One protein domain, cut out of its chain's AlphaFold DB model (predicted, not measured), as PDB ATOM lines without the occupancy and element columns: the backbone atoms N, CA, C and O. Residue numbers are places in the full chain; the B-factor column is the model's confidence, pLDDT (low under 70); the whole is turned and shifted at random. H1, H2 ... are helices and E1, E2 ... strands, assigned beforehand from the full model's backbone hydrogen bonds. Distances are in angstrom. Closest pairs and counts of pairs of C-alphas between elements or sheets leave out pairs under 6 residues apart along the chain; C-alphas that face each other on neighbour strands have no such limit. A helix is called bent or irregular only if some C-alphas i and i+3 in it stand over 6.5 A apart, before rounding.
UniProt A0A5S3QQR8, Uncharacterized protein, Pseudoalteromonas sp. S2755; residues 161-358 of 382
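AT A GLANCE: This is residues 161 to 358 of the 382 residues of an uncharacterized protein of Pseudoalteromonas sp. S2755 (UniProt A0A5S3QQR8). Picture a body of two small sheets with helix H5 set between them at one side, and a long helical hairpin, H3 and H4, reaching away from that body. The far part of the ribbon E5 and E6 makes a second arm, and the short helices H1 and H2 lie at the body's edge. You have 198 printed residues, with five named helices and seven named strands in the order H1 H2 E1 H3 H4 E2 E3 E4 E5 E6 H5 E7, a mixed class. One sheet, E1 E2 E3 E4, is antiparallel and the other, E6 E5 E7, is mixed. The whole is loose, with a radius of gyration of the C-alphas of 20.3 A, and flat, spanning 65 by 50 by 25 A.

HOW THE PARTS SIT: Start with H1, residues 161 to 166, and H2, residues 168 to 171: they are close but not clearly touching, the closest C-alphas, of Ala 164 and Met 171, being 5.5 A apart. Next, H3, residues 192 to 216, and H4, residues 219 to 245, form a helical hairpin: they touch, closest at the C-alphas of Phe 205 and Thr 229, 4.9 A apart, and run opposite ways at a shallow tilt of 16 degrees. E1, residues 180 to 182, is antiparallel to E2, residues 254 to 257; look at N 181 and O 255, 2.8 A apart. E2, E3, residues 261 to 264, and E4, residues 275 to 278, form a meander, each strand the antiparallel neighbour of the one before, with N 256 and O 263 at 3.1 A and N 262 and O 277 at 2.8 A. In the strongly twisted second sheet, E5, residues 282 to 295, forms a hairpin with E6, residues 303 to 316, with N 288 and O 311 at 2.9 A, and is parallel to E7, residues 345 to 349, with N 287 and O 346 at 2.8 A. H5, residues 331 to 340, is on both sheets, two layers with each, at heights of 9.0 A over E1 E2 E3 E4 and 8.5 A over E6 E5 E7; its closest C-alpha pair with E6 is Val 309 and Ala 331, 6.3 A. H1 only grazes E6 E5 E7 with residues 162 to 166. H3 and H4 are apart from H5. Every O i to N i+4 pair is within hydrogen-bond range in H5, against 1 of 2 in H1, 18 of 21 in H3 and 22 of 23 in H4; H2 is too short for one.

IN THESE COORDINATES: Find C-alpha 161 at (64.777, -8.188, 197.225), where H1 begins. H3 runs 36.4 A from C-alpha 192 at (65.518, 28.355, 191.351), and is irregular, C-alphas 193 and 196 being 7.1 A apart; H4 runs 39.0 A. E5 is 37.4 A long, E6 38.1 A and H5 14.2 A. E7 ends at C-alpha 349, (60.533, 7.041, 201.177).

THE WHOLE: The two C-alphas farthest apart, of Ser 215 and Asp 260, are 65.4 A apart. The printed part has no cut, and its one long link is E6 to H5, 14 residues. The mean pLDDT of the printed part is 77.4; look for values under 70 at, among others, residues 292 to 305 and 353 to 358.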
ATOM      1  N   THR A 161      65.922  -7.534 196.576       50.59
ATOM      2  CA  THR A 161      64.777  -8.188 197.225       50.59
ATOM      3  C   THR A 161      63.814  -7.233 197.944       50.59
ATOM      4  O   THR A 161      62.641  -7.572 198.109       50.59
ATOM      5  N   SER A 162      64.246  -6.037 198.366       61.72
ATOM      6  CA  SER A 162      63.351  -5.001 198.914       61.72
ATOM      7  C   SER A 162      62.565  -4.295 197.808       61.72
ATOM      8  O   SER A 162      61.398  -3.957 197.999       61.72
ATOM      9  N   LEU A 163      63.182  -4.118 196.639       68.06
ATOM     10  CA  LEU A 163      62.631  -3.384 195.512       68.06
ATOM     11  C   LEU A 163      61.539  -4.211 194.822       68.06
ATOM     12  O   LEU A 163      60.465  -3.682 194.557       68.06
ATOM     13  N   ALA A 164      61.726  -5.530 194.698       66.06
ATOM     14  CA  ALA A 164      60.668  -6.457 194.279       66.06
ATOM     15  C   ALA A 164      59.454  -6.464 195.233       66.06
ATOM     16  O   ALA A 164      58.318  -6.616 194.790       66.06
ATOM     17  N   ARG A 165      59.660  -6.243 196.542       71.00
ATOM     18  CA  ARG A 165      58.550  -6.074 197.504       71.00
ATOM     19  C   ARG A 165      57.867  -4.714 197.385       71.00
ATOM     20  O   ARG A 165      56.667  -4.623 197.625       71.00
ATOM     21  N   LEU A 166      58.615  -3.662 197.058       71.56
ATOM     22  CA  LEU A 166      58.078  -2.310 196.894       71.56
ATOM     23  C   LEU A 166      57.361  -2.132 195.547       71.56
ATOM     24  O   LEU A 166      56.346  -1.444 195.496       71.56
ATOM     25  N   PHE A 167      57.827  -2.775 194.480       76.19
ATOM     26  CA  PHE A 167      57.285  -2.636 193.126       76.19
ATOM     27  C   PHE A 167      57.000  -4.005 192.474       76.19
ATOM     28  O   PHE A 167      57.539  -4.308 191.407       76.19
ATOM     29  N   PRO A 168      56.140  -4.849 193.080       68.44
ATOM     30  CA  PRO A 168      55.958  -6.240 192.655       68.44
ATOM     31  C   PRO A 168      55.361  -6.370 191.252       68.44
ATOM     32  O   PRO A 168      55.743  -7.260 190.500       68.44
ATOM     33  N   LEU A 169      54.449  -5.469 190.873       66.56
ATOM     34  CA  LEU A 169      53.748  -5.512 189.581       66.56
ATOM     35  C   LEU A 169      54.682  -5.365 188.380       66.56
ATOM     36  O   LEU A 169      54.399  -5.894 187.310       66.56
ATOM     37  N   PHE A 170      55.760  -4.613 188.554       67.88
ATOM     38  CA  PHE A 170      56.680  -4.290 187.481       67.88
ATOM     39  C   PHE A 170      57.928  -5.186 187.524       67.88
ATOM     40  O   PHE A 170      58.380  -5.621 186.473       67.88
ATOM     41  N   MET A 171      58.406  -5.559 188.718       68.00
ATOM     42  CA  MET A 171      59.538  -6.484 188.879       68.00
ATOM     43  C   MET A 171      59.204  -7.939 188.515       68.00
ATOM     44  O   MET A 171      60.090  -8.671 188.091       68.00
ATOM     45  N   ASN A 172      57.941  -8.366 188.651       62.66
ATOM     46  CA  ASN A 172      57.517  -9.737 188.324       62.66
ATOM     47  C   ASN A 172      56.948  -9.891 186.906       62.66
ATOM     48  O   ASN A 172      56.529 -10.984 186.525       62.66
ATOM     49  N   ARG A 173      56.864  -8.810 186.127       58.50
ATOM     50  CA  ARG A 173      56.382  -8.885 184.747       58.50
ATOM     51  C   ARG A 173      57.571  -9.271 183.868       58.50
ATOM     52  O   ARG A 173      58.590  -8.595 183.931       58.50
ATOM     53  N   ASN A 174      57.433 -10.307 183.036       58.19
ATOM     54  CA  ASN A 174      58.408 -10.646 181.987       58.19
ATOM     55  C   ASN A 174      58.421  -9.538 180.914       58.19
ATOM     56  O   ASN A 174      57.870  -9.711 179.830       58.19
ATOM     57  N   ARG A 175      58.946  -8.362 181.257       67.12
ATOM     58  CA  ARG A 175      59.186  -7.250 180.340       67.12
ATOM     59  C   ARG A 175      60.620  -7.322 179.845       67.12
ATOM     60  O   ARG A 175      61.524  -7.609 180.626       67.12
ATOM     61  N   ASP A 176      60.801  -6.995 178.575       75.56
ATOM     62  CA  ASP A 176      62.126  -6.787 178.011       75.56
ATOM     63  C   ASP A 176      62.807  -5.610 178.718       75.56
ATOM     64  O   ASP A 176      62.175  -4.597 179.039       75.56
ATOM     65  N   ILE A 177      64.100  -5.762 179.000       81.69
ATOM     66  CA  ILE A 177      64.895  -4.722 179.651       81.69
ATOM     67  C   ILE A 177      65.276  -3.692 178.594       81.69
ATOM     68  O   ILE A 177      66.123  -3.931 177.735       81.69
ATOM     69  N   GLU A 178      64.618  -2.541 178.652       83.56
ATOM     70  CA  GLU A 178      64.935  -1.405 177.799       83.56
ATOM     71  C   GLU A 178      66.303  -0.822 178.172       83.56
ATOM     72  O   GLU A 178      66.643  -0.682 179.346       83.56
ATOM     73  N   ALA A 179      67.097  -0.465 177.163       82.88
ATOM     74  CA  ALA A 179      68.426   0.112 177.367       82.88
ATOM     75  C   ALA A 179      68.441   1.644 177.270       82.88
ATOM     76  O   ALA A 179      69.464   2.253 177.569       82.88
ATOM     77  N   ARG A 180      67.359   2.282 176.798       82.56
ATOM     78  CA  ARG A 180      67.314   3.723 176.503       82.56
ATOM     79  C   ARG A 180      66.050   4.368 177.044       82.56
ATOM     80  O   ARG A 180      64.956   3.897 176.763       82.56
ATOM     81  N   PHE A 181      66.207   5.495 177.730       85.94
ATOM     82  CA  PHE A 181      65.116   6.199 178.397       85.94
ATOM     83  C   PHE A 181      65.125   7.678 178.029       85.94
ATOM     84  O   PHE A 181      66.083   8.394 178.317       85.94
ATOM     85  N   SER A 182      64.053   8.155 177.399       84.75
ATOM     86  CA  SER A 182      63.923   9.562 177.004       84.75
ATOM     87  C   SER A 182      63.618  10.464 178.200       84.75
ATOM     88  O   SER A 182      62.696  10.197 178.968       84.75
ATOM     89  N   VAL A 183      64.347  11.577 178.317       83.88
ATOM     90  CA  VAL A 183      64.127  12.606 179.339       83.88
ATOM     91  C   VAL A 183      63.357  13.793 178.759       83.88
ATOM     92  O   VAL A 183      63.825  14.526 177.882       83.88
ATOM     93  N   LEU A 184      62.169  14.036 179.305       80.69
ATOM     94  CA  LEU A 184      61.309  15.155 178.953       80.69
ATOM     95  C   LEU A 184      61.785  16.448 179.635       80.69
ATOM     96  O   LEU A 184      61.492  16.728 180.798       80.69
ATOM     97  N   ARG A 185      62.480  17.291 178.866       75.94
ATOM     98  CA  ARG A 185      63.093  18.555 179.330       75.94
ATOM     99  C   ARG A 185      62.129  19.518 180.023       75.94
ATOM    100  O   ARG A 185      62.520  20.214 180.956       75.94
ATOM    101  N   CYS A 186      60.885  19.607 179.553       77.31
ATOM    102  CA  CYS A 186      59.903  20.524 180.129       77.31
ATOM    103  C   CYS A 186      59.379  20.049 181.495       77.31
ATOM    104  O   CYS A 186      58.926  20.880 182.273       77.31
ATOM    105  N   ALA A 187      59.507  18.759 181.818       78.56
ATOM    106  CA  ALA A 187      59.107  18.181 183.101       78.56
ATOM    107  C   ALA A 187      60.237  18.169 184.153       78.56
ATOM    108  O   ALA A 187      60.052  17.663 185.264       78.56
ATOM    109  N   LEU A 188      61.403  18.735 183.824       83.50
ATOM    110  CA  LEU A 188      62.492  18.959 184.772       83.50
ATOM    111  C   LEU A 188      62.195  20.135 185.713       83.50
ATOM    112  O   LEU A 188      61.481  21.074 185.335       83.50
ATOM    113  N   PRO A 189      62.779  20.132 186.927       82.94
ATOM    114  CA  PRO A 189      62.538  21.183 187.905       82.94
ATOM    115  C   PRO A 189      62.969  22.551 187.371       82.94
ATOM    116  O   PRO A 189      64.089  22.725 186.882       82.94
ATOM    117  N   THR A 190      62.089  23.544 187.511       82.88
ATOM    118  CA  THR A 190      62.392  24.927 187.135       82.88
ATOM    119  C   THR A 190      63.611  25.426 187.921       82.88
ATOM    120  O   THR A 190      63.641  25.292 189.148       82.88
ATOM    121  N   PRO A 191      64.616  26.039 187.270       82.94
ATOM    122  CA  PRO A 191      65.803  26.528 187.963       82.94
ATOM    123  C   PRO A 191      65.426  27.598 188.987       82.94
ATOM    124  O   PRO A 191      64.800  28.598 188.628       82.94
ATOM    125  N   LYS A 192      65.857  27.434 190.246       85.00
ATOM    126  CA  LYS A 192      65.518  28.355 191.351       85.00
ATOM    127  C   LYS A 192      65.794  29.823 191.000       85.00
ATOM    128  O   LYS A 192      64.956  30.686 191.230       85.00
ATOM    129  N   HIS A 193      66.926  30.096 190.347       82.81
ATOM    130  CA  HIS A 193      67.314  31.449 189.943       82.81
ATOM    131  C   HIS A 193      66.420  32.061 188.847       82.81
ATOM    132  O   HIS A 193      66.408  33.276 188.710       82.81
ATOM    133  N   LYS A 194      65.645  31.270 188.086       80.56
ATOM    134  CA  LYS A 194      64.705  31.753 187.047       80.56
ATOM    135  C   LYS A 194      63.241  31.694 187.469       80.56
ATOM    136  O   LYS A 194      62.380  32.188 186.746       80.56
ATOM    137  N   GLN A 195      62.949  31.125 188.636       81.19
ATOM    138  CA  GLN A 195      61.580  30.955 189.115       81.19
ATOM    139  C   GLN A 195      60.855  32.299 189.304       81.19
ATOM    140  O   GLN A 195      59.651  32.383 189.078       81.19
ATOM    141  N   HIS A 196      61.588  33.368 189.634       79.94
ATOM    142  CA  HIS A 196      61.041  34.724 189.745       79.94
ATOM    143  C   HIS A 196      60.361  35.208 188.450       79.94
ATOM    144  O   HIS A 196      59.376  35.932 188.521       79.94
ATOM    145  N   ILE A 197      60.819  34.766 187.271       77.94
ATOM    146  CA  ILE A 197      60.214  35.126 185.978       77.94
ATOM    147  C   ILE A 197      58.809  34.530 185.855       77.94
ATOM    148  O   ILE A 197      57.877  35.232 185.475       77.94
ATOM    149  N   ALA A 198      58.635  33.259 186.231       78.12
ATOM    150  CA  ALA A 198      57.320  32.617 186.237       78.12
ATOM    151  C   ALA A 198      56.360  33.312 187.217       78.12
ATOM    152  O   ALA A 198      55.192  33.524 186.896       78.12
ATOM    153  N   TRP A 199      56.867  33.728 188.382       78.88
ATOM    154  CA  TRP A 199      56.093  34.501 189.355       78.88
ATOM    155  C   TRP A 199      55.720  35.899 188.860       78.88
ATOM    156  O   TRP A 199      54.602  36.329 189.115       78.88
ATOM    157  N   MET A 200      56.594  36.590 188.122       73.12
ATOM    158  CA  MET A 200      56.260  37.886 187.516       73.12
ATOM    159  C   MET A 200      55.129  37.761 186.491       73.12
ATOM    160  O   MET A 200      54.202  38.567 186.511       73.12
ATOM    161  N   VAL A 201      55.165  36.731 185.637       78.06
ATOM    162  CA  VAL A 201      54.085  36.456 184.672       78.06
ATOM    163  C   VAL A 201      52.773  36.195 185.409       78.06
ATOM    164  O   VAL A 201      51.778  36.863 185.141       78.06
ATOM    165  N   ALA A 202      52.781  35.293 186.392       79.69
ATOM    166  CA  ALA A 202      51.600  35.012 187.201       79.69
ATOM    167  C   ALA A 202      51.094  36.262 187.943       79.69
ATOM    168  O   ALA A 202      49.894  36.500 188.002       79.69
ATOM    169  N   GLY A 203      52.000  37.099 188.454       72.75
ATOM    170  CA  GLY A 203      51.668  38.365 189.105       72.75
ATOM    171  C   GLY A 203      50.940  39.337 188.176       72.75
ATOM    172  O   GLY A 203      49.946  39.933 188.582       72.75
ATOM    173  N   ALA A 204      51.361  39.448 186.913       75.25
ATOM    174  CA  ALA A 204      50.677  40.281 185.924       75.25
ATOM    175  C   ALA A 204      49.245  39.789 185.646       75.25
ATOM    176  O   ALA A 204      48.303  40.584 185.635       75.25
ATOM    177  N   PHE A 205      49.055  38.476 185.489       75.88
ATOM    178  CA  PHE A 205      47.721  37.889 185.324       75.88
ATOM    179  C   PHE A 205      46.854  38.031 186.586       75.88
ATOM    180  O   PHE A 205      45.655  38.297 186.480       75.88
ATOM    181  N   ALA A 206      47.448  37.937 187.777       78.69
ATOM    182  CA  ALA A 206      46.748  38.161 189.038       78.69
ATOM    183  C   ALA A 206      46.254  39.611 189.158       78.69
ATOM    184  O   ALA A 206      45.097  39.834 189.506       78.69
ATOM    185  N   LEU A 207      47.086  40.596 188.796       79.75
ATOM    186  CA  LEU A 207      46.686  42.006 188.763       79.75
ATOM    187  C   LEU A 207      45.530  42.244 187.788       79.75
ATOM    188  O   LEU A 207      44.565  42.919 188.142       79.75
ATOM    189  N   MET A 208      45.581  41.640 186.595       75.06
ATOM    190  CA  MET A 208      44.474  41.694 185.632       75.06
ATOM    191  C   MET A 208      43.199  41.049 186.187       75.06
ATOM    192  O   MET A 208      42.112  41.596 186.024       75.06
ATOM    193  N   THR A 209      43.327  39.928 186.898       80.31
ATOM    194  CA  THR A 209      42.205  39.262 187.573       80.31
ATOM    195  C   THR A 209      41.564  40.181 188.618       80.31
ATOM    196  O   THR A 209      40.346  40.356 188.619       80.31
ATOM    197  N   CYS A 210      42.371  40.827 189.466       77.94
ATOM    198  CA  CYS A 210      41.895  41.805 190.446       77.94
ATOM    199  C   CYS A 210      41.230  43.015 189.779       77.94
ATOM    200  O   CYS A 210      40.182  43.461 190.240       77.94
ATOM    201  N   PHE A 211      41.800  43.521 188.681       76.50
ATOM    202  CA  PHE A 211      41.227  44.630 187.920       76.50
ATOM    203  C   PHE A 211      39.854  44.275 187.340       76.50
ATOM    204  O   PHE A 211      38.917  45.058 187.469       76.50
ATOM    205  N   ILE A 212      39.704  43.078 186.761       73.69
ATOM    206  CA  ILE A 212      38.424  42.589 186.231       73.69
ATOM    207  C   ILE A 212      37.389  42.480 187.352       73.69
ATOM    208  O   ILE A 212      36.279  42.990 187.200       73.69
ATOM    209  N   LEU A 213      37.754  41.872 188.482       75.25
ATOM    210  CA  LEU A 213      36.863  41.728 189.635       75.25
ATOM    211  C   LEU A 213      36.409  43.088 190.182       75.25
ATOM    212  O   LEU A 213      35.224  43.270 190.443       75.25
ATOM    213  N   TYR A 214      37.325  44.053 190.298       74.38
ATOM    214  CA  TYR A 214      37.022  45.388 190.816       74.38
ATOM    215  C   TYR A 214      36.204  46.239 189.834       74.38
ATOM    216  O   TYR A 214      35.211  46.847 190.221       74.38
ATOM    217  N   SER A 215      36.608  46.288 188.560       73.31
ATOM    218  CA  SER A 215      36.018  47.197 187.571       73.31
ATOM    219  C   SER A 215      34.708  46.688 186.991       73.31
ATOM    220  O   SER A 215      33.809  47.486 186.750       73.31
ATOM    221  N   SER A 216      34.622  45.395 186.679       71.00
ATOM    222  CA  SER A 216      33.469  44.852 185.954       71.00
ATOM    223  C   SER A 216      32.439  44.215 186.876       71.00
ATOM    224  O   SER A 216      31.335  43.927 186.423       71.00
ATOM    225  N   GLN A 217      32.823  43.926 188.130       72.88
ATOM    226  CA  GLN A 217      32.064  43.081 189.059       72.88
ATOM    227  C   GLN A 217      31.606  41.758 188.414       72.88
ATOM    228  O   GLN A 217      30.665  41.110 188.863       72.88
ATOM    229  N   ASN A 218      32.276  41.336 187.336       72.00
ATOM    230  CA  ASN A 218      31.967  40.122 186.611       72.00
ATOM    231  C   ASN A 218      32.808  38.990 187.196       72.00
ATOM    232  O   ASN A 218      33.934  38.714 186.775       72.00
ATOM    233  N   TYR A 219      32.235  38.341 188.201       67.56
ATOM    234  CA  TYR A 219      32.885  37.268 188.944       67.56
ATOM    235  C   TYR A 219      33.149  36.025 188.085       67.56
ATOM    236  O   TYR A 219      34.140  35.336 188.319       67.56
ATOM    237  N   ILE A 220      32.344  35.776 187.043       70.25
ATOM    238  CA  ILE A 220      32.586  34.693 186.076       70.25
ATOM    239  C   ILE A 220      33.871  34.980 185.291       70.25
ATOM    240  O   ILE A 220      34.757  34.128 185.219       70.25
ATOM    241  N   ALA A 221      34.008  36.196 184.754       69.25
ATOM    242  CA  ALA A 221      35.217  36.610 184.046       69.25
ATOM    243  C   ALA A 221      36.447  36.597 184.968       69.25
ATOM    244  O   ALA A 221      37.507  36.118 184.566       69.25
ATOM    245  N   GLY A 222      36.295  37.048 186.217       71.75
ATOM    246  CA  GLY A 222      37.346  36.980 187.232       71.75
ATOM    247  C   GLY A 222      37.784  35.547 187.541       71.75
ATOM    248  O   GLY A 222      38.977  35.270 187.617       71.75
ATOM    249  N   LEU A 223      36.845  34.606 187.641       70.88
ATOM    250  CA  LEU A 223      37.146  33.200 187.904       70.88
ATOM    251  C   LEU A 223      37.867  32.531 186.723       70.88
ATOM    252  O   LEU A 223      38.842  31.806 186.926       70.88
ATOM    253  N   VAL A 224      37.452  32.821 185.486       75.31
ATOM    254  CA  VAL A 224      38.167  32.375 184.275       75.31
ATOM    255  C   VAL A 224      39.596  32.925 184.267       75.31
ATOM    256  O   VAL A 224      40.550  32.181 184.027       75.31
ATOM    257  N   PHE A 225      39.771  34.205 184.594       78.56
ATOM    258  CA  PHE A 225      41.090  34.833 184.665       78.56
ATOM    259  C   PHE A 225      41.961  34.294 185.802       78.56
ATOM    260  O   PHE A 225      43.180  34.208 185.660       78.56
ATOM    261  N   LEU A 226      41.353  33.844 186.896       78.75
ATOM    262  CA  LEU A 226      42.058  33.192 187.990       78.75
ATOM    263  C   LEU A 226      42.634  31.834 187.563       78.75
ATOM    264  O   LEU A 226      43.796  31.531 187.848       78.75
ATOM    265  N   VAL A 227      41.866  31.045 186.804       75.75
ATOM    266  CA  VAL A 227      42.358  29.800 186.190       75.75
ATOM    267  C   VAL A 227      43.481  30.097 185.190       75.75
ATOM    268  O   VAL A 227      44.514  29.426 185.214       75.75
ATOM    269  N   LEU A 228      43.333  31.133 184.357       75.94
ATOM    270  CA  LEU A 228      44.375  31.563 183.417       75.94
ATOM    271  C   LEU A 228      45.648  32.033 184.126       75.94
ATOM    272  O   LEU A 228      46.748  31.695 183.693       75.94
ATOM    273  N   THR A 229      45.519  32.752 185.241       79.50
ATOM    274  CA  THR A 229      46.641  33.176 186.086       79.50
ATOM    275  C   THR A 229      47.442  31.971 186.550       79.50
ATOM    276  O   THR A 229      48.663  31.923 186.396       79.50
ATOM    277  N   TYR A 230      46.750  30.954 187.053       77.50
ATOM    278  CA  TYR A 230      47.377  29.720 187.486       77.50
ATOM    279  C   TYR A 230      48.041  28.953 186.326       77.50
ATOM    280  O   TYR A 230      49.188  28.508 186.442       77.50
ATOM    281  N   LEU A 231      47.365  28.847 185.178       77.19
ATOM    282  CA  LEU A 231      47.906  28.204 183.978       77.19
ATOM    283  C   LEU A 231      49.141  28.944 183.432       77.19
ATOM    284  O   LEU A 231      50.087  28.308 182.968       77.19
ATOM    285  N   SER A 232      49.167  30.277 183.535       79.06
ATOM    286  CA  SER A 232      50.281  31.114 183.078       79.06
ATOM    287  C   SER A 232      51.585  30.803 183.820       79.06
ATOM    288  O   SER A 232      52.639  30.720 183.189       79.06
ATOM    289  N   TYR A 233      51.518  30.527 185.129       83.88
ATOM    290  CA  TYR A 233      52.674  30.103 185.924       83.88
ATOM    291  C   TYR A 233      53.255  28.779 185.412       83.88
ATOM    292  O   TYR A 233      54.475  28.631 185.284       83.88
ATOM    293  N   TRP A 234      52.380  27.819 185.095       78.12
ATOM    294  CA  TRP A 234      52.771  26.509 184.576       78.12
ATOM    295  C   TRP A 234      53.398  26.608 183.193       78.12
ATOM    296  O   TRP A 234      54.497  26.100 182.989       78.12
ATOM    297  N   LEU A 235      52.745  27.307 182.265       79.50
ATOM    298  CA  LEU A 235      53.270  27.538 180.919       79.50
ATOM    299  C   LEU A 235      54.623  28.254 180.964       79.50
ATOM    300  O   LEU A 235      55.568  27.822 180.305       79.50
ATOM    301  N   ALA A 236      54.755  29.295 181.790       78.56
ATOM    302  CA  ALA A 236      56.022  29.992 181.973       78.56
ATOM    303  C   ALA A 236      57.105  29.058 182.533       78.56
ATOM    304  O   ALA A 236      58.220  29.035 182.017       78.56
ATOM    305  N   SER A 237      56.778  28.241 183.539       79.94
ATOM    306  CA  SER A 237      57.703  27.261 184.119       79.94
ATOM    307  C   SER A 237      58.157  26.218 183.094       79.94
ATOM    308  O   SER A 237      59.356  25.991 182.953       79.94
ATOM    309  N   LEU A 238      57.226  25.652 182.317       77.62
ATOM    310  CA  LEU A 238      57.510  24.692 181.243       77.62
ATOM    311  C   LEU A 238      58.441  25.294 180.182       77.62
ATOM    312  O   LEU A 238      59.420  24.660 179.782       77.62
ATOM    313  N   LEU A 239      58.166  26.527 179.743       77.06
ATOM    314  CA  LEU A 239      58.979  27.234 178.751       77.06
ATOM    315  C   LEU A 239      60.382  27.555 179.282       77.06
ATOM    316  O   LEU A 239      61.370  27.366 178.568       77.06
ATOM    317  N   ILE A 240      60.487  28.005 180.536       79.06
ATOM    318  CA  ILE A 240      61.767  28.291 181.195       79.06
ATOM    319  C   ILE A 240      62.597  27.013 181.323       79.06
ATOM    320  O   ILE A 240      63.778  27.036 180.966       79.06
ATOM    321  N   SER A 241      62.000  25.913 181.792       79.88
ATOM    322  CA  SER A 241      62.670  24.613 181.898       79.88
ATOM    323  C   SER A 241      63.129  24.126 180.527       79.88
ATOM    324  O   SER A 241      64.318  23.870 180.343       79.88
ATOM    325  N   ASN A 242      62.245  24.109 179.526       78.88
ATOM    326  CA  ASN A 242      62.603  23.670 178.177       78.88
ATOM    327  C   ASN A 242      63.767  24.487 177.594       78.88
ATOM    328  O   ASN A 242      64.711  23.912 177.064       78.88
ATOM    329  N   LYS A 243      63.755  25.819 177.752       79.75
ATOM    330  CA  LYS A 243      64.842  26.689 177.274       79.75
ATOM    331  C   LYS A 243      66.140  26.508 178.064       79.75
ATOM    332  O   LYS A 243      67.216  26.615 177.491       79.75
ATOM    333  N   HIS A 244      66.070  26.290 179.376       83.44
ATOM    334  CA  HIS A 244      67.262  26.162 180.220       83.44
ATOM    335  C   HIS A 244      67.961  24.805 180.084       83.44
ATOM    336  O   HIS A 244      69.187  24.732 180.182       83.44
ATOM    337  N   TYR A 245      67.194  23.734 179.885       80.69
ATOM    338  CA  TYR A 245      67.720  22.380 179.718       80.69
ATOM    339  C   TYR A 245      68.000  22.022 178.252       80.69
ATOM    340  O   TYR A 245      68.512  20.943 177.977       80.69
ATOM    341  N   PHE A 246      67.722  22.929 177.313       79.31
ATOM    342  CA  PHE A 246      68.136  22.781 175.924       79.31
ATOM    343  C   PHE A 246      69.647  23.004 175.775       79.31
ATOM    344  O   PHE A 246      70.143  24.107 176.010       79.31
ATOM    345  N   VAL A 247      70.369  21.966 175.351       77.19
ATOM    346  CA  VAL A 247      71.801  22.027 175.030       77.19
ATOM    347  C   VAL A 247      71.961  21.868 173.523       77.19
ATOM    348  O   VAL A 247      71.824  20.773 172.987       77.19
ATOM    349  N   TYR A 248      72.238  22.971 172.826       65.12
ATOM    350  CA  TYR A 248      72.300  22.993 171.359       65.12
ATOM    351  C   TYR A 248      73.351  22.025 170.790       65.12
ATOM    352  O   TYR A 248      73.093  21.337 169.807       65.12
ATOM    353  N   HIS A 249      74.511  21.927 171.443       62.88
ATOM    354  CA  HIS A 249      75.635  21.098 170.995       62.88
ATOM    355  C   HIS A 249      75.533  19.618 171.402       62.88
ATOM    356  O   HIS A 249      76.364  18.819 170.988       62.88
ATOM    357  N   SER A 250      74.525  19.240 172.195       62.62
ATOM    358  CA  SER A 250      74.280  17.858 172.619       62.62
ATOM    359  C   SER A 250      72.768  17.629 172.729       62.62
ATOM    360  O   SER A 250      72.225  17.642 173.836       62.62
ATOM    361  N   PRO A 251      72.063  17.441 171.597       61.88
ATOM    362  CA  PRO A 251      70.603  17.341 171.576       61.88
ATOM    363  C   PRO A 251      70.065  16.025 172.154       61.88
ATOM    364  O   PRO A 251      68.850  15.900 172.328       61.88
ATOM    365  N   CYS A 252      70.947  15.056 172.431       71.25
ATOM    366  CA  CYS A 252      70.582  13.788 173.045       71.25
ATOM    367  C   CYS A 252      70.017  14.033 174.449       71.25
ATOM    368  O   CYS A 252      70.692  14.594 175.313       71.25
ATOM    369  N   ASN A 253      68.773  13.603 174.656       78.00
ATOM    370  CA  ASN A 253      68.078  13.684 175.940       78.00
ATOM    371  C   ASN A 253      67.793  12.286 176.498       78.00
ATOM    372  O   ASN A 253      66.880  12.128 177.298       78.00
ATOM    373  N   GLU A 254      68.515  11.270 176.037       84.69
ATOM    374  CA  GLU A 254      68.299   9.882 176.432       84.69
ATOM    375  C   GLU A 254      69.330   9.462 177.477       84.69
ATOM    376  O   GLU A 254      70.500   9.828 177.385       84.69
ATOM    377  N   ILE A 255      68.886   8.685 178.461       86.50
ATOM    378  CA  ILE A 255      69.743   7.930 179.376       86.50
ATOM    379  C   ILE A 255      69.918   6.545 178.771       86.50
ATOM    380  O   ILE A 255      68.919   5.902 178.447       86.50
ATOM    381  N   LYS A 256      71.160   6.080 178.625       88.38
ATOM    382  CA  LYS A 256      71.456   4.720 178.157       88.38
ATOM    383  C   LYS A 256      72.044   3.917 179.307       88.38
ATOM    384  O   LYS A 256      73.009   4.369 179.916       88.38
ATOM    385  N   VAL A 257      71.456   2.763 179.601       89.06
ATOM    386  CA  VAL A 257      71.908   1.862 180.665       89.06
ATOM    387  C   VAL A 257      72.468   0.599 180.023       89.06
ATOM    388  O   VAL A 257      71.732  -0.136 179.363       89.06
ATOM    389  N   GLU A 258      73.758   0.356 180.219       87.56
ATOM    390  CA  GLU A 258      74.463  -0.860 179.806       87.56
ATOM    391  C   GLU A 258      75.072  -1.555 181.032       87.56
ATOM    392  O   GLU A 258      74.985  -1.045 182.151       87.56
ATOM    393  N   GLU A 259      75.658  -2.735 180.826       87.12
ATOM    394  CA  GLU A 259      76.237  -3.563 181.892       87.12
ATOM    395  C   GLU A 259      77.304  -2.819 182.707       87.12
ATOM    396  O   GLU A 259      77.221  -2.773 183.937       87.12
ATOM    397  N   ASP A 260      78.240  -2.175 182.005       86.75
ATOM    398  CA  ASP A 260      79.416  -1.534 182.602       86.75
ATOM    399  C   ASP A 260      79.440  -0.006 182.439       86.75
ATOM    400  O   ASP A 260      80.263   0.668 183.069       86.75
ATOM    401  N   SER A 261      78.546   0.556 181.617       89.44
ATOM    402  CA  SER A 261      78.475   1.995 181.360       89.44
ATOM    403  C   SER A 261      77.056   2.565 181.426       89.44
ATOM    404  O   SER A 261      76.057   1.955 181.033       89.44
ATOM    405  N   LEU A 262      76.981   3.791 181.939       90.44
ATOM    406  CA  LEU A 262      75.777   4.586 182.092       90.44
ATOM    407  C   LEU A 262      75.975   5.920 181.375       90.44
ATOM    408  O   LEU A 262      76.728   6.787 181.822       90.44
ATOM    409  N   PHE A 263      75.264   6.118 180.271       88.88
ATOM    410  CA  PHE A 263      75.257   7.403 179.585       88.88
ATOM    411  C   PHE A 263      74.217   8.333 180.208       88.88
ATOM    412  O   PHE A 263      73.016   8.045 180.195       88.88
ATOM    413  N   LEU A 264      74.677   9.484 180.693       89.69
ATOM    414  CA  LEU A 264      73.863  10.545 181.267       89.69
ATOM    415  C   LEU A 264      73.904  11.790 180.358       89.69
ATOM    416  O   LEU A 264      74.980  12.342 180.096       89.69
ATOM    417  N   PRO A 265      72.744  12.276 179.875       86.25
ATOM    418  CA  PRO A 265      72.701  13.387 178.936       86.25
ATOM    419  C   PRO A 265      73.095  14.717 179.587       86.25
ATOM    420  O   PRO A 265      72.828  14.976 180.762       86.25
ATOM    421  N   ALA A 266      73.648  15.619 178.772       83.44
ATOM    422  CA  ALA A 266      74.166  16.929 179.177       83.44
ATOM    423  C   ALA A 266      73.193  17.783 180.006       83.44
ATOM    424  O   ALA A 266      73.594  18.569 180.862       83.44
ATOM    425  N   LEU A 267      71.894  17.642 179.746       84.44
ATOM    426  CA  LEU A 267      70.836  18.368 180.444       84.44
ATOM    427  C   LEU A 267      70.780  18.082 181.957       84.44
ATOM    428  O   LEU A 267      70.247  18.917 182.691       84.44
ATOM    429  N   LEU A 268      71.323  16.946 182.413       86.38
ATOM    430  CA  LEU A 268      71.322  16.522 183.816       86.38
ATOM    431  C   LEU A 268      72.425  17.159 184.659       86.38
ATOM    432  O   LEU A 268      72.314  17.151 185.885       86.38
ATOM    433  N   PHE A 269      73.449  17.731 184.028       84.94
ATOM    434  CA  PHE A 269      74.579  18.343 184.715       84.94
ATOM    435  C   PHE A 269      74.531  19.872 184.640       84.94
ATOM    436  O   PHE A 269      73.936  20.483 183.744       84.94
ATOM    437  N   THR A 270      75.156  20.516 185.623       82.38
ATOM    438  CA  THR A 270      75.238  21.980 185.718       82.38
ATOM    439  C   THR A 270      76.160  22.578 184.656       82.38
ATOM    440  O   THR A 270      75.871  23.658 184.143       82.38
ATOM    441  N   ASP A 271      77.220  21.858 184.291       83.69
ATOM    442  CA  ASP A 271      78.213  22.212 183.270       83.69
ATOM    443  C   ASP A 271      77.743  21.969 181.823       83.69
ATOM    444  O   ASP A 271      78.420  22.377 180.880       83.69
ATOM    445  N   LYS A 272      76.568  21.348 181.646       81.44
ATOM    446  CA  LYS A 272      75.956  21.030 180.348       81.44
ATOM    447  C   LYS A 272      76.812  20.114 179.467       81.44
ATOM    448  O   LYS A 272      76.743  20.220 178.241       81.44
ATOM    449  N   GLN A 273      77.570  19.195 180.066       83.06
ATOM    450  CA  GLN A 273      78.327  18.175 179.333       83.06
ATOM    451  C   GLN A 273      77.691  16.794 179.493       83.06
ATOM    452  O   GLN A 273      77.316  16.398 180.594       83.06
ATOM    453  N   ALA A 274      77.531  16.073 178.381       85.88
ATOM    454  CA  ALA A 274      77.084  14.684 178.408       85.88
ATOM    455  C   ALA A 274      78.240  13.799 178.873       85.88
ATOM    456  O   ALA A 274      79.394  14.065 178.528       85.88
ATOM    457  N   ARG A 275      77.930  12.770 179.658       86.25
ATOM    458  CA  ARG A 275      78.939  11.911 180.277       86.25
ATOM    459  C   ARG A 275      78.543  10.459 180.110       86.25
ATOM    460  O   ARG A 275      77.396  10.098 180.357       86.25
ATOM    461  N   GLU A 276      79.500   9.646 179.704       89.88
ATOM    462  CA  GLU A 276      79.426   8.201 179.850       89.88
ATOM    463  C   GLU A 276      80.212   7.854 181.109       89.88
ATOM    464  O   GLU A 276      81.384   8.203 181.219       89.88
ATOM    465  N   VAL A 277      79.515   7.289 182.085       89.06
ATOM    466  CA  VAL A 277      80.026   7.027 183.427       89.06
ATOM    467  C   VAL A 277      80.135   5.522 183.576       89.06
ATOM    468  O   VAL A 277      79.169   4.801 183.329       89.06
ATOM    469  N   THR A 278      81.307   5.038 183.949       90.06
ATOM    470  CA  THR A 278      81.500   3.626 184.279       90.06
ATOM    471  C   THR A 278      80.824   3.301 185.603       90.06
ATOM    472  O   THR A 278      80.606   4.169 186.448       90.06
ATOM    473  N   LYS A 279      80.472   2.036 185.811       86.31
ATOM    474  CA  LYS A 279      79.759   1.607 187.021       86.31
ATOM    475  C   LYS A 279      80.483   1.953 188.331       86.31
ATOM    476  O   LYS A 279      79.813   2.252 189.316       86.31
ATOM    477  N   ASP A 280      81.816   1.969 188.326       86.94
ATOM    478  CA  ASP A 280      82.646   2.327 189.485       86.94
ATOM    479  C   ASP A 280      82.611   3.830 189.809       86.94
ATOM    480  O   ASP A 280      82.734   4.217 190.967       86.94
ATOM    481  N   GLU A 281      82.374   4.681 188.808       88.19
ATOM    482  CA  GLU A 281      82.234   6.135 188.973       88.19
ATOM    483  C   GLU A 281      80.822   6.541 189.464       88.19
ATOM    484  O   GLU A 281      80.539   7.724 189.703       88.19
ATOM    485  N   VAL A 282      79.905   5.573 189.609       88.62
ATOM    486  CA  VAL A 282      78.571   5.775 190.187       88.62
ATOM    487  C   VAL A 282      78.631   5.500 191.687       88.62
ATOM    488  O   VAL A 282      78.637   4.354 192.132       88.62
ATOM    489  N   ASN A 283      78.607   6.562 192.490       87.88
ATOM    490  CA  ASN A 283      78.631   6.449 193.947       87.88
ATOM    491  C   ASN A 283      77.331   5.830 194.483       87.88
ATOM    492  O   ASN A 283      77.348   4.921 195.321       87.88
ATOM    493  N   ASP A 284      76.195   6.360 194.026       89.25
ATOM    494  CA  ASP A 284      74.869   5.930 194.458       89.25
ATOM    495  C   ASP A 284      73.777   6.464 193.525       89.25
ATOM    496  O   ASP A 284      73.854   7.581 193.017       89.25
ATOM    497  N   ILE A 285      72.707   5.699 193.337       89.38
ATOM    498  CA  ILE A 285      71.510   6.151 192.631       89.38
ATOM    499  C   ILE A 285      70.373   6.230 193.641       89.38
ATOM    500  O   ILE A 285      69.846   5.211 194.091       89.38
ATOM    501  N   LYS A 286      69.990   7.459 193.985       90.00
ATOM    502  CA  LYS A 286      68.969   7.752 194.993       90.00
ATOM    503  C   LYS A 286      67.595   7.735 194.349       90.00
ATOM    504  O   LYS A 286      67.282   8.571 193.500       90.00
ATOM    505  N   VAL A 287      66.769   6.795 194.782       87.75
ATOM    506  CA  VAL A 287      65.397   6.595 194.323       87.75
ATOM    507  C   VAL A 287      64.451   6.986 195.445       87.75
ATOM    508  O   VAL A 287      64.332   6.284 196.451       87.75
ATOM    509  N   HIS A 288      63.735   8.092 195.266       87.81
ATOM    510  CA  HIS A 288      62.721   8.522 196.217       87.81
ATOM    511  C   HIS A 288      61.345   8.035 195.782       87.81
ATOM    512  O   HIS A 288      60.892   8.319 194.672       87.81
ATOM    513  N   TRP A 289      60.635   7.343 196.669       86.25
ATOM    514  CA  TRP A 289      59.304   6.809 196.388       86.25
ATOM    515  C   TRP A 289      58.264   7.275 197.403       86.25
ATOM    516  O   TRP A 289      58.573   7.611 198.548       86.25
ATOM    517  N   ASN A 290      57.002   7.282 196.988       81.06
ATOM    518  CA  ASN A 290      55.878   7.524 197.881       81.06
ATOM    519  C   ASN A 290      54.654   6.713 197.436       81.06
ATOM    520  O   ASN A 290      54.567   6.238 196.305       81.06
ATOM    521  N   THR A 291      53.704   6.534 198.346       77.88
ATOM    522  CA  THR A 291      52.426   5.881 198.070       77.88
ATOM    523  C   THR A 291      51.433   6.889 197.517       77.88
ATOM    524  O   THR A 291      51.210   7.931 198.138       77.88
ATOM    525  N   PHE A 292      50.750   6.540 196.434       69.62
ATOM    526  CA  PHE A 292      49.517   7.207 196.040       69.62
ATOM    527  C   PHE A 292      48.366   6.214 195.997       69.62
ATOM    528  O   PHE A 292      48.548   5.003 195.877       69.62
ATOM    529  N   ILE A 293      47.166   6.746 196.163       65.06
ATOM    530  CA  ILE A 293      45.942   5.969 196.086       65.06
ATOM    531  C   ILE A 293      45.495   6.023 194.629       65.06
ATOM    532  O   ILE A 293      45.120   7.091 194.145       65.06
ATOM    533  N   VAL A 294      45.576   4.891 193.932       56.50
ATOM    534  CA  VAL A 294      44.954   4.747 192.614       56.50
ATOM    535  C   VAL A 294      43.512   4.347 192.849       56.50
ATOM    536  O   VAL A 294      43.262   3.281 193.407       56.50
ATOM    537  N   SER A 295      42.579   5.202 192.444       50.22
ATOM    538  CA  SER A 295      41.209   4.768 192.199       50.22
ATOM    539  C   SER A 295      41.212   4.100 190.835       50.22
ATOM    540  O   SER A 295      41.483   4.774 189.841       50.22
ATOM    541  N   ASP A 296      40.992   2.790 190.783       45.94
ATOM    542  CA  ASP A 296      40.793   2.128 189.499       45.94
ATOM    543  C   ASP A 296      39.535   2.731 188.858       45.94
ATOM    544  O   ASP A 296      38.458   2.708 189.455       45.94
ATOM    545  N   LEU A 297      39.669   3.376 187.696       39.28
ATOM    546  CA  LEU A 297      38.540   4.081 187.079       39.28
ATOM    547  C   LEU A 297      37.470   3.080 186.604       39.28
ATOM    548  O   LEU A 297      36.280   3.382 186.667       39.28
ATOM    549  N   ASP A 298      37.909   1.873 186.235       35.59
ATOM    550  CA  ASP A 298      37.061   0.748 185.830       35.59
ATOM    551  C   ASP A 298      36.479  -0.018 187.030       35.59
ATOM    552  O   ASP A 298      35.415  -0.627 186.934       35.59
ATOM    553  N   MET A 299      37.122   0.069 188.198       40.12
ATOM    554  CA  MET A 299      36.616  -0.470 189.459       40.12
ATOM    555  C   MET A 299      36.554   0.634 190.511       40.12
ATOM    556  O   MET A 299      37.448   0.768 191.347       40.12
ATOM    557  N   LEU A 300      35.446   1.387 190.489       38.72
ATOM    558  CA  LEU A 300      35.034   2.482 191.393       38.72
ATOM    559  C   LEU A 300      35.115   2.198 192.921       38.72
ATOM    560  O   LEU A 300      34.552   2.946 193.721       38.72
ATOM    561  N   THR A 301      35.770   1.126 193.363       41.16
ATOM    562  CA  THR A 301      35.680   0.557 194.712       41.16
ATOM    563  C   THR A 301      37.006   0.077 195.316       41.16
ATOM    564  O   THR A 301      37.057  -0.072 196.538       41.16
ATOM    565  N   ALA A 302      38.093  -0.088 194.552       44.72
ATOM    566  CA  ALA A 302      39.394  -0.495 195.099       44.72
ATOM    567  C   ALA A 302      40.416   0.642 194.990       44.72
ATOM    568  O   ALA A 302      41.046   0.862 193.958       44.72
ATOM    569  N   SER A 303      40.587   1.382 196.086       48.38
ATOM    570  CA  SER A 303      41.628   2.399 196.186       48.38
ATOM    571  C   SER A 303      42.939   1.720 196.599       48.38
ATOM    572  O   SER A 303      43.293   1.666 197.781       48.38
ATOM    573  N   THR A 304      43.639   1.109 195.648       57.41
ATOM    574  CA  THR A 304      44.867   0.370 195.957       57.41
ATOM    575  C   THR A 304      46.000   1.369 196.162       57.41
ATOM    576  O   THR A 304      46.288   2.195 195.292       57.41
ATOM    577  N   ARG A 305      46.652   1.319 197.332       65.94
ATOM    578  CA  ARG A 305      47.893   2.070 197.549       65.94
ATOM    579  C   ARG A 305      48.956   1.481 196.635       65.94
ATOM    580  O   ARG A 305      49.382   0.349 196.845       65.94
ATOM    581  N   ARG A 306      49.368   2.245 195.630       70.25
ATOM    582  CA  ARG A 306      50.484   1.887 194.759       70.25
ATOM    583  C   ARG A 306      51.697   2.719 195.140       70.25
ATOM    584  O   ARG A 306      51.586   3.913 195.426       70.25
ATOM    585  N   ASN A 307      52.847   2.062 195.173       80.50
ATOM    586  CA  ASN A 307      54.125   2.738 195.321       80.50
ATOM    587  C   ASN A 307      54.485   3.348 193.970       80.50
ATOM    588  O   ASN A 307      54.328   2.693 192.942       80.50
ATOM    589  N   HIS A 308      54.953   4.589 193.977       80.69
ATOM    590  CA  HIS A 308      55.435   5.268 192.784       80.69
ATOM    591  C   HIS A 308      56.782   5.907 193.058       80.69
ATOM    592  O   HIS A 308      57.017   6.431 194.154       80.69
ATOM    593  N   VAL A 309      57.644   5.893 192.048       84.56
ATOM    594  CA  VAL A 309      58.894   6.645 192.076       84.56
ATOM    595  C   VAL A 309      58.556   8.117 191.867       84.56
ATOM    596  O   VAL A 309      57.989   8.505 190.852       84.56
ATOM    597  N   VAL A 310      58.859   8.936 192.869       83.00
ATOM    598  CA  VAL A 310      58.605  10.377 192.836       83.00
ATOM    599  C   VAL A 310      59.733  11.076 192.102       83.00
ATOM    600  O   VAL A 310      59.481  11.888 191.208       83.00
ATOM    601  N   ASP A 311      60.969  10.753 192.479       87.38
ATOM    602  CA  ASP A 311      62.144  11.267 191.806       87.38
ATOM    603  C   ASP A 311      63.360  10.336 191.901       87.38
ATOM    604  O   ASP A 311      63.427   9.446 192.753       87.38
ATOM    605  N   LEU A 312      64.299  10.539 190.979       90.00
ATOM    606  CA  LEU A 312      65.534   9.779 190.843       90.00
ATOM    607  C   LEU A 312      66.716  10.741 190.659       90.00
ATOM    608  O   LEU A 312      66.628  11.717 189.909       90.00
ATOM    609  N   VAL A 313      67.811  10.492 191.374       91.69
ATOM    610  CA  VAL A 313      69.039  11.298 191.324       91.69
ATOM    611  C   VAL A 313      70.234  10.366 191.168       91.69
ATOM    612  O   VAL A 313      70.397   9.444 191.964       91.69
ATOM    613  N   PHE A 314      71.082  10.629 190.176       91.44
ATOM    614  CA  PHE A 314      72.356   9.935 190.018       91.44
ATOM    615  C   PHE A 314      73.436  10.713 190.765       91.44
ATOM    616  O   PHE A 314      73.651  11.895 190.496       91.44
ATOM    617  N   ASP A 315      74.091  10.061 191.719       91.12
ATOM    618  CA  ASP A 315      75.248  10.579 192.437       91.12
ATOM    619  C   ASP A 315      76.502   9.937 191.835       91.12
ATOM    620  O   ASP A 315      76.730   8.733 191.969       91.12
ATOM    621  N   THR A 316      77.282  10.733 191.111       90.25
ATOM    622  CA  THR A 316      78.479  10.283 190.383       90.25
ATOM    623  C   THR A 316      79.711  11.000 190.920       90.25
ATOM    624  O   THR A 316      79.585  12.004 191.626       90.25
ATOM    625  N   GLU A 317      80.912  10.554 190.559       88.38
ATOM    626  CA  GLU A 317      82.146  11.296 190.870       88.38
ATOM    627  C   GLU A 317      82.145  12.731 190.314       88.38
ATOM    628  O   GLU A 317      82.763  13.637 190.872       88.38
ATOM    629  N   TYR A 318      81.373  12.968 189.252       84.31
ATOM    630  CA  TYR A 318      81.206  14.273 188.615       84.31
ATOM    631  C   TYR A 318      80.132  15.150 189.278       84.31
ATOM    632  O   TYR A 318      79.827  16.246 188.799       84.31
ATOM    633  N   GLY A 319      79.571  14.680 190.391       85.88
ATOM    634  CA  GLY A 319      78.529  15.339 191.163       85.88
ATOM    635  C   GLY A 319      77.143  14.731 190.953       85.88
ATOM    636  O   GLY A 319      76.926  13.831 190.136       85.88
ATOM    637  N   ALA A 320      76.188  15.252 191.723       87.69
ATOM    638  CA  ALA A 320      74.799  14.825 191.674       87.69
ATOM    639  C   ALA A 320      74.058  15.454 190.486       87.69
ATOM    640  O   ALA A 320      74.123  16.668 190.262       87.69
ATOM    641  N   THR A 321      73.300  14.638 189.757       88.25
ATOM    642  CA  THR A 321      72.473  15.110 188.647       88.25
ATOM    643  C   THR A 321      71.269  15.914 189.125       88.25
ATOM    644  O   THR A 321      70.805  15.815 190.264       88.25
ATOM    645  N   VAL A 322      70.682  16.676 188.202       86.88
ATOM    646  CA  VAL A 322      69.329  17.206 188.374       86.88
ATOM    647  C   VAL A 322      68.367  16.051 188.663       86.88
ATOM    648  O   VAL A 322      68.429  14.993 188.039       86.88
ATOM    649  N   SER A 323      67.477  16.273 189.626       87.00
ATOM    650  CA  SER A 323      66.457  15.308 190.022       87.00
ATOM    651  C   SER A 323      65.460  15.073 188.888       87.00
ATOM    652  O   SER A 323      64.811  16.008 188.407       87.00
ATOM    653  N   LEU A 324      65.357  13.814 188.469       85.56
ATOM    654  CA  LEU A 324      64.421  13.332 187.466       85.56
ATOM    655  C   LEU A 324      63.108  12.983 188.149       85.56
ATOM    656  O   LEU A 324      63.049  12.035 188.922       85.56
ATOM    657  N   SER A 325      62.049  13.736 187.870       81.81
ATOM    658  CA  SER A 325      60.713  13.373 188.341       81.81
ATOM    659  C   SER A 325      60.154  12.188 187.548       81.81
ATOM    660  O   SER A 325      60.505  12.014 186.376       81.81
ATOM    661  N   GLY A 326      59.202  11.449 188.125       70.56
ATOM    662  CA  GLY A 326      58.436  10.424 187.396       70.56
ATOM    663  C   GLY A 326      57.648  10.951 186.181       70.56
ATOM    664  O   GLY A 326      57.191  10.167 185.362       70.56
ATOM    665  N   MET A 327      57.508  12.277 186.023       73.12
ATOM    666  CA  MET A 327      56.950  12.902 184.810       73.12
ATOM    667  C   MET A 327      58.015  13.231 183.751       73.12
ATOM    668  O   MET A 327      57.674  13.538 182.613       73.12
ATOM    669  N   SER A 328      59.296  13.236 184.130       77.94
ATOM    670  CA  SER A 328      60.413  13.554 183.234       77.94
ATOM    671  C   SER A 328      61.029  12.331 182.572       77.94
ATOM    672  O   SER A 328      61.592  12.466 181.495       77.94
ATOM    673  N   VAL A 329      60.916  11.156 183.182       83.06
ATOM    674  CA  VAL A 329      61.406   9.889 182.636       83.06
ATOM    675  C   VAL A 329      60.475   8.775 183.089       83.06
ATOM    676  O   VAL A 329      59.877   8.867 184.163       83.06
ATOM    677  N   GLU A 330      60.376   7.711 182.301       82.38
ATOM    678  CA  GLU A 330      59.703   6.483 182.717       82.38
ATOM    679  C   GLU A 330      60.515   5.794 183.824       82.38
ATOM    680  O   GLU A 330      61.366   4.939 183.585       82.38
ATOM    681  N   ALA A 331      60.278   6.228 185.063       81.50
ATOM    682  CA  ALA A 331      61.098   5.869 186.215       81.50
ATOM    683  C   ALA A 331      61.037   4.375 186.565       81.50
ATOM    684  O   ALA A 331      62.016   3.832 187.067       81.50
ATOM    685  N   GLU A 332      59.910   3.713 186.295       82.50
ATOM    686  CA  GLU A 332      59.752   2.274 186.520       82.50
ATOM    687  C   GLU A 332      60.649   1.469 185.557       82.50
ATOM    688  O   GLU A 332      61.599   0.870 186.051       82.50
ATOM    689  N   PRO A 333      60.484   1.507 184.216       83.88
ATOM    690  CA  PRO A 333      61.409   0.864 183.270       83.88
ATOM    691  C   PRO A 333      62.894   1.162 183.515       83.88
ATOM    692  O   PRO A 333      63.712   0.242 183.510       83.88
ATOM    693  N   LEU A 334      63.233   2.421 183.814       86.00
ATOM    694  CA  LEU A 334      64.605   2.822 184.135       86.00
ATOM    695  C   LEU A 334      65.136   2.093 185.375       86.00
ATOM    696  O   LEU A 334      66.258   1.587 185.369       86.00
ATOM    697  N   LEU A 335      64.323   1.989 186.427       87.50
ATOM    698  CA  LEU A 335      64.685   1.248 187.630       87.50
ATOM    699  C   LEU A 335      64.908  -0.245 187.330       87.50
ATOM    700  O   LEU A 335      65.772  -0.846 187.963       87.50
ATOM    701  N   LEU A 336      64.207  -0.828 186.343       85.94
ATOM    702  CA  LEU A 336      64.383  -2.239 185.939       85.94
ATOM    703  C   LEU A 336      65.788  -2.435 185.418       85.94
ATOM    704  O   LEU A 336      66.508  -3.301 185.905       85.94
ATOM    705  N   ALA A 337      66.166  -1.601 184.452       86.50
ATOM    706  CA  ALA A 337      67.450  -1.685 183.785       86.50
ATOM    707  C   ALA A 337      68.591  -1.483 184.783       86.50
ATOM    708  O   ALA A 337      69.526  -2.279 184.816       86.50
ATOM    709  N   LEU A 338      68.469  -0.492 185.672       88.31
ATOM    710  CA  LEU A 338      69.461  -0.240 186.718       88.31
ATOM    711  C   LEU A 338      69.603  -1.425 187.683       88.31
ATOM    712  O   LEU A 338      70.718  -1.774 188.069       88.31
ATOM    713  N   THR A 339      68.494  -2.075 188.058       86.44
ATOM    714  CA  THR A 339      68.550  -3.278 188.906       86.44
ATOM    715  C   THR A 339      69.076  -4.509 188.176       86.44
ATOM    716  O   THR A 339      69.822  -5.279 188.779       86.44
ATOM    717  N   HIS A 340      68.726  -4.690 186.902       85.50
ATOM    718  CA  HIS A 340      69.172  -5.815 186.084       85.50
ATOM    719  C   HIS A 340      70.695  -5.815 185.944       85.50
ATOM    720  O   HIS A 340      71.342  -6.821 186.225       85.50
ATOM    721  N   TRP A 341      71.262  -4.650 185.630       86.25
ATOM    722  CA  TRP A 341      72.705  -4.444 185.512       86.25
ATOM    723  C   TRP A 341      73.402  -4.172 186.857       86.25
ATOM    724  O   TRP A 341      74.588  -3.863 186.892       86.25
ATOM    725  N   GLN A 342      72.700  -4.331 187.985       86.31
ATOM    726  CA  GLN A 342      73.245  -4.266 189.348       86.31
ATOM    727  C   GLN A 342      73.964  -2.947 189.701       86.31
ATOM    728  O   GLN A 342      75.009  -2.967 190.354       86.31
ATOM    729  N   TYR A 343      73.430  -1.799 189.283       86.38
ATOM    730  CA  TYR A 343      73.944  -0.492 189.712       86.38
ATOM    731  C   TYR A 343      73.710  -0.245 191.218       86.38
ATOM    732  O   TYR A 343      72.747  -0.774 191.790       86.38
ATOM    733  N   PRO A 344      74.555   0.567 191.887       86.06
ATOM    734  CA  PRO A 344      74.374   0.897 193.297       86.06
ATOM    735  C   PRO A 344      73.132   1.779 193.484       86.06
ATOM    736  O   PRO A 344      73.088   2.913 193.021       86.06
ATOM    737  N   LEU A 345      72.116   1.243 194.162       85.31
ATOM    738  CA  LEU A 345      70.820   1.894 194.365       85.31
ATOM    739  C   LEU A 345      70.524   2.080 195.858       85.31
ATOM    740  O   LEU A 345      70.644   1.144 196.656       85.31
ATOM    741  N   SER A 346      70.041   3.265 196.219       85.00
ATOM    742  CA  SER A 346      69.449   3.561 197.521       85.00
ATOM    743  C   SER A 346      67.990   3.965 197.339       85.00
ATOM    744  O   SER A 346      67.638   4.756 196.469       85.00
ATOM    745  N   ILE A 347      67.103   3.365 198.131       82.38
ATOM    746  CA  ILE A 347      65.658   3.561 197.998       82.38
ATOM    747  C   ILE A 347      65.142   4.191 199.280       82.38
ATOM    748  O   ILE A 347      65.182   3.575 200.347       82.38
ATOM    749  N   GLU A 348      64.602   5.396 199.168       84.50
ATOM    750  CA  GLU A 348      64.133   6.172 200.307       84.50
ATOM    751  C   GLU A 348      62.680   6.590 200.122       84.50
ATOM    752  O   GLU A 348      62.236   6.972 199.039       84.50
ATOM    753  N   ARG A 349      61.897   6.518 201.200       80.19
ATOM    754  CA  ARG A 349      60.533   7.041 201.177       80.19
ATOM    755  C   ARG A 349      60.580   8.558 201.340       80.19
ATOM    756  O   ARG A 349      61.258   9.054 202.231       80.19
ATOM    757  N   THR A 350      59.818   9.286 200.529       80.94
ATOM    758  CA  THR A 350      59.734  10.751 200.587       80.94
ATOM    759  C   THR A 350      58.327  11.248 200.919       80.94
ATOM    760  O   THR A 350      57.332  10.625 200.550       80.94
ATOM    761  N   ASP A 351      58.242  12.422 201.551       76.81
ATOM    762  CA  ASP A 351      56.987  13.153 201.801       76.81
ATOM    763  C   ASP A 351      56.574  14.058 200.623       76.81
ATOM    764  O   ASP A 351      55.564  14.780 200.664       76.81
ATOM    765  N   LYS A 352      57.358  14.053 199.539       74.12
ATOM    766  CA  LYS A 352      56.992  14.723 198.289       74.12
ATOM    767  C   LYS A 352      55.733  14.071 197.707       74.12
ATOM    768  O   LYS A 352      55.555  12.855 197.751       74.12
ATOM    769  N   ALA A 353      54.835  14.899 197.175       69.25
ATOM    770  CA  ALA A 353      53.640  14.398 196.505       69.25
ATOM    771  C   ALA A 353      54.035  13.661 195.219       69.25
ATOM    772  O   ALA A 353      54.829  14.185 194.444       69.25
ATOM    773  N   VAL A 354      53.433  12.488 194.997       68.88
ATOM    774  CA  VAL A 354      53.649  11.646 193.807       68.88
ATOM    775  C   VAL A 354      53.415  12.428 192.517       68.88
ATOM    776  O   VAL A 354      54.253  12.432 191.624       68.88
ATOM    777  N   PHE A 355      52.317  13.177 192.474       68.19
ATOM    778  CA  PHE A 355      52.033  14.114 191.401       68.19
ATOM    779  C   PHE A 355      52.070  15.529 191.976       68.19
ATOM    780  O   PHE A 355      51.127  15.923 192.674       68.19
ATOM    781  N   PRO A 356      53.115  16.331 191.701       59.91
ATOM    782  CA  PRO A 356      53.157  17.713 192.170       59.91
ATOM    783  C   PRO A 356      51.940  18.508 191.673       59.91
ATOM    784  O   PRO A 356      51.430  19.359 192.402       59.91
ATOM    785  N   MET A 357      51.397  18.147 190.501       56.56
ATOM    786  CA  MET A 357      50.153  18.692 189.942       56.56
ATOM    787  C   MET A 357      48.926  18.537 190.860       56.56
ATOM    788  O   MET A 357      48.032  19.372 190.794       56.56
ATOM    789  N   VAL A 358      48.873  17.540 191.752       58.03
ATOM    790  CA  VAL A 358      47.714  17.318 192.641       58.03
ATOM    791  C   VAL A 358      47.633  18.365 193.750       58.03
ATOM    792  O   VAL A 358      46.560  18.916 193.970       58.03
TER     793      VAL A 358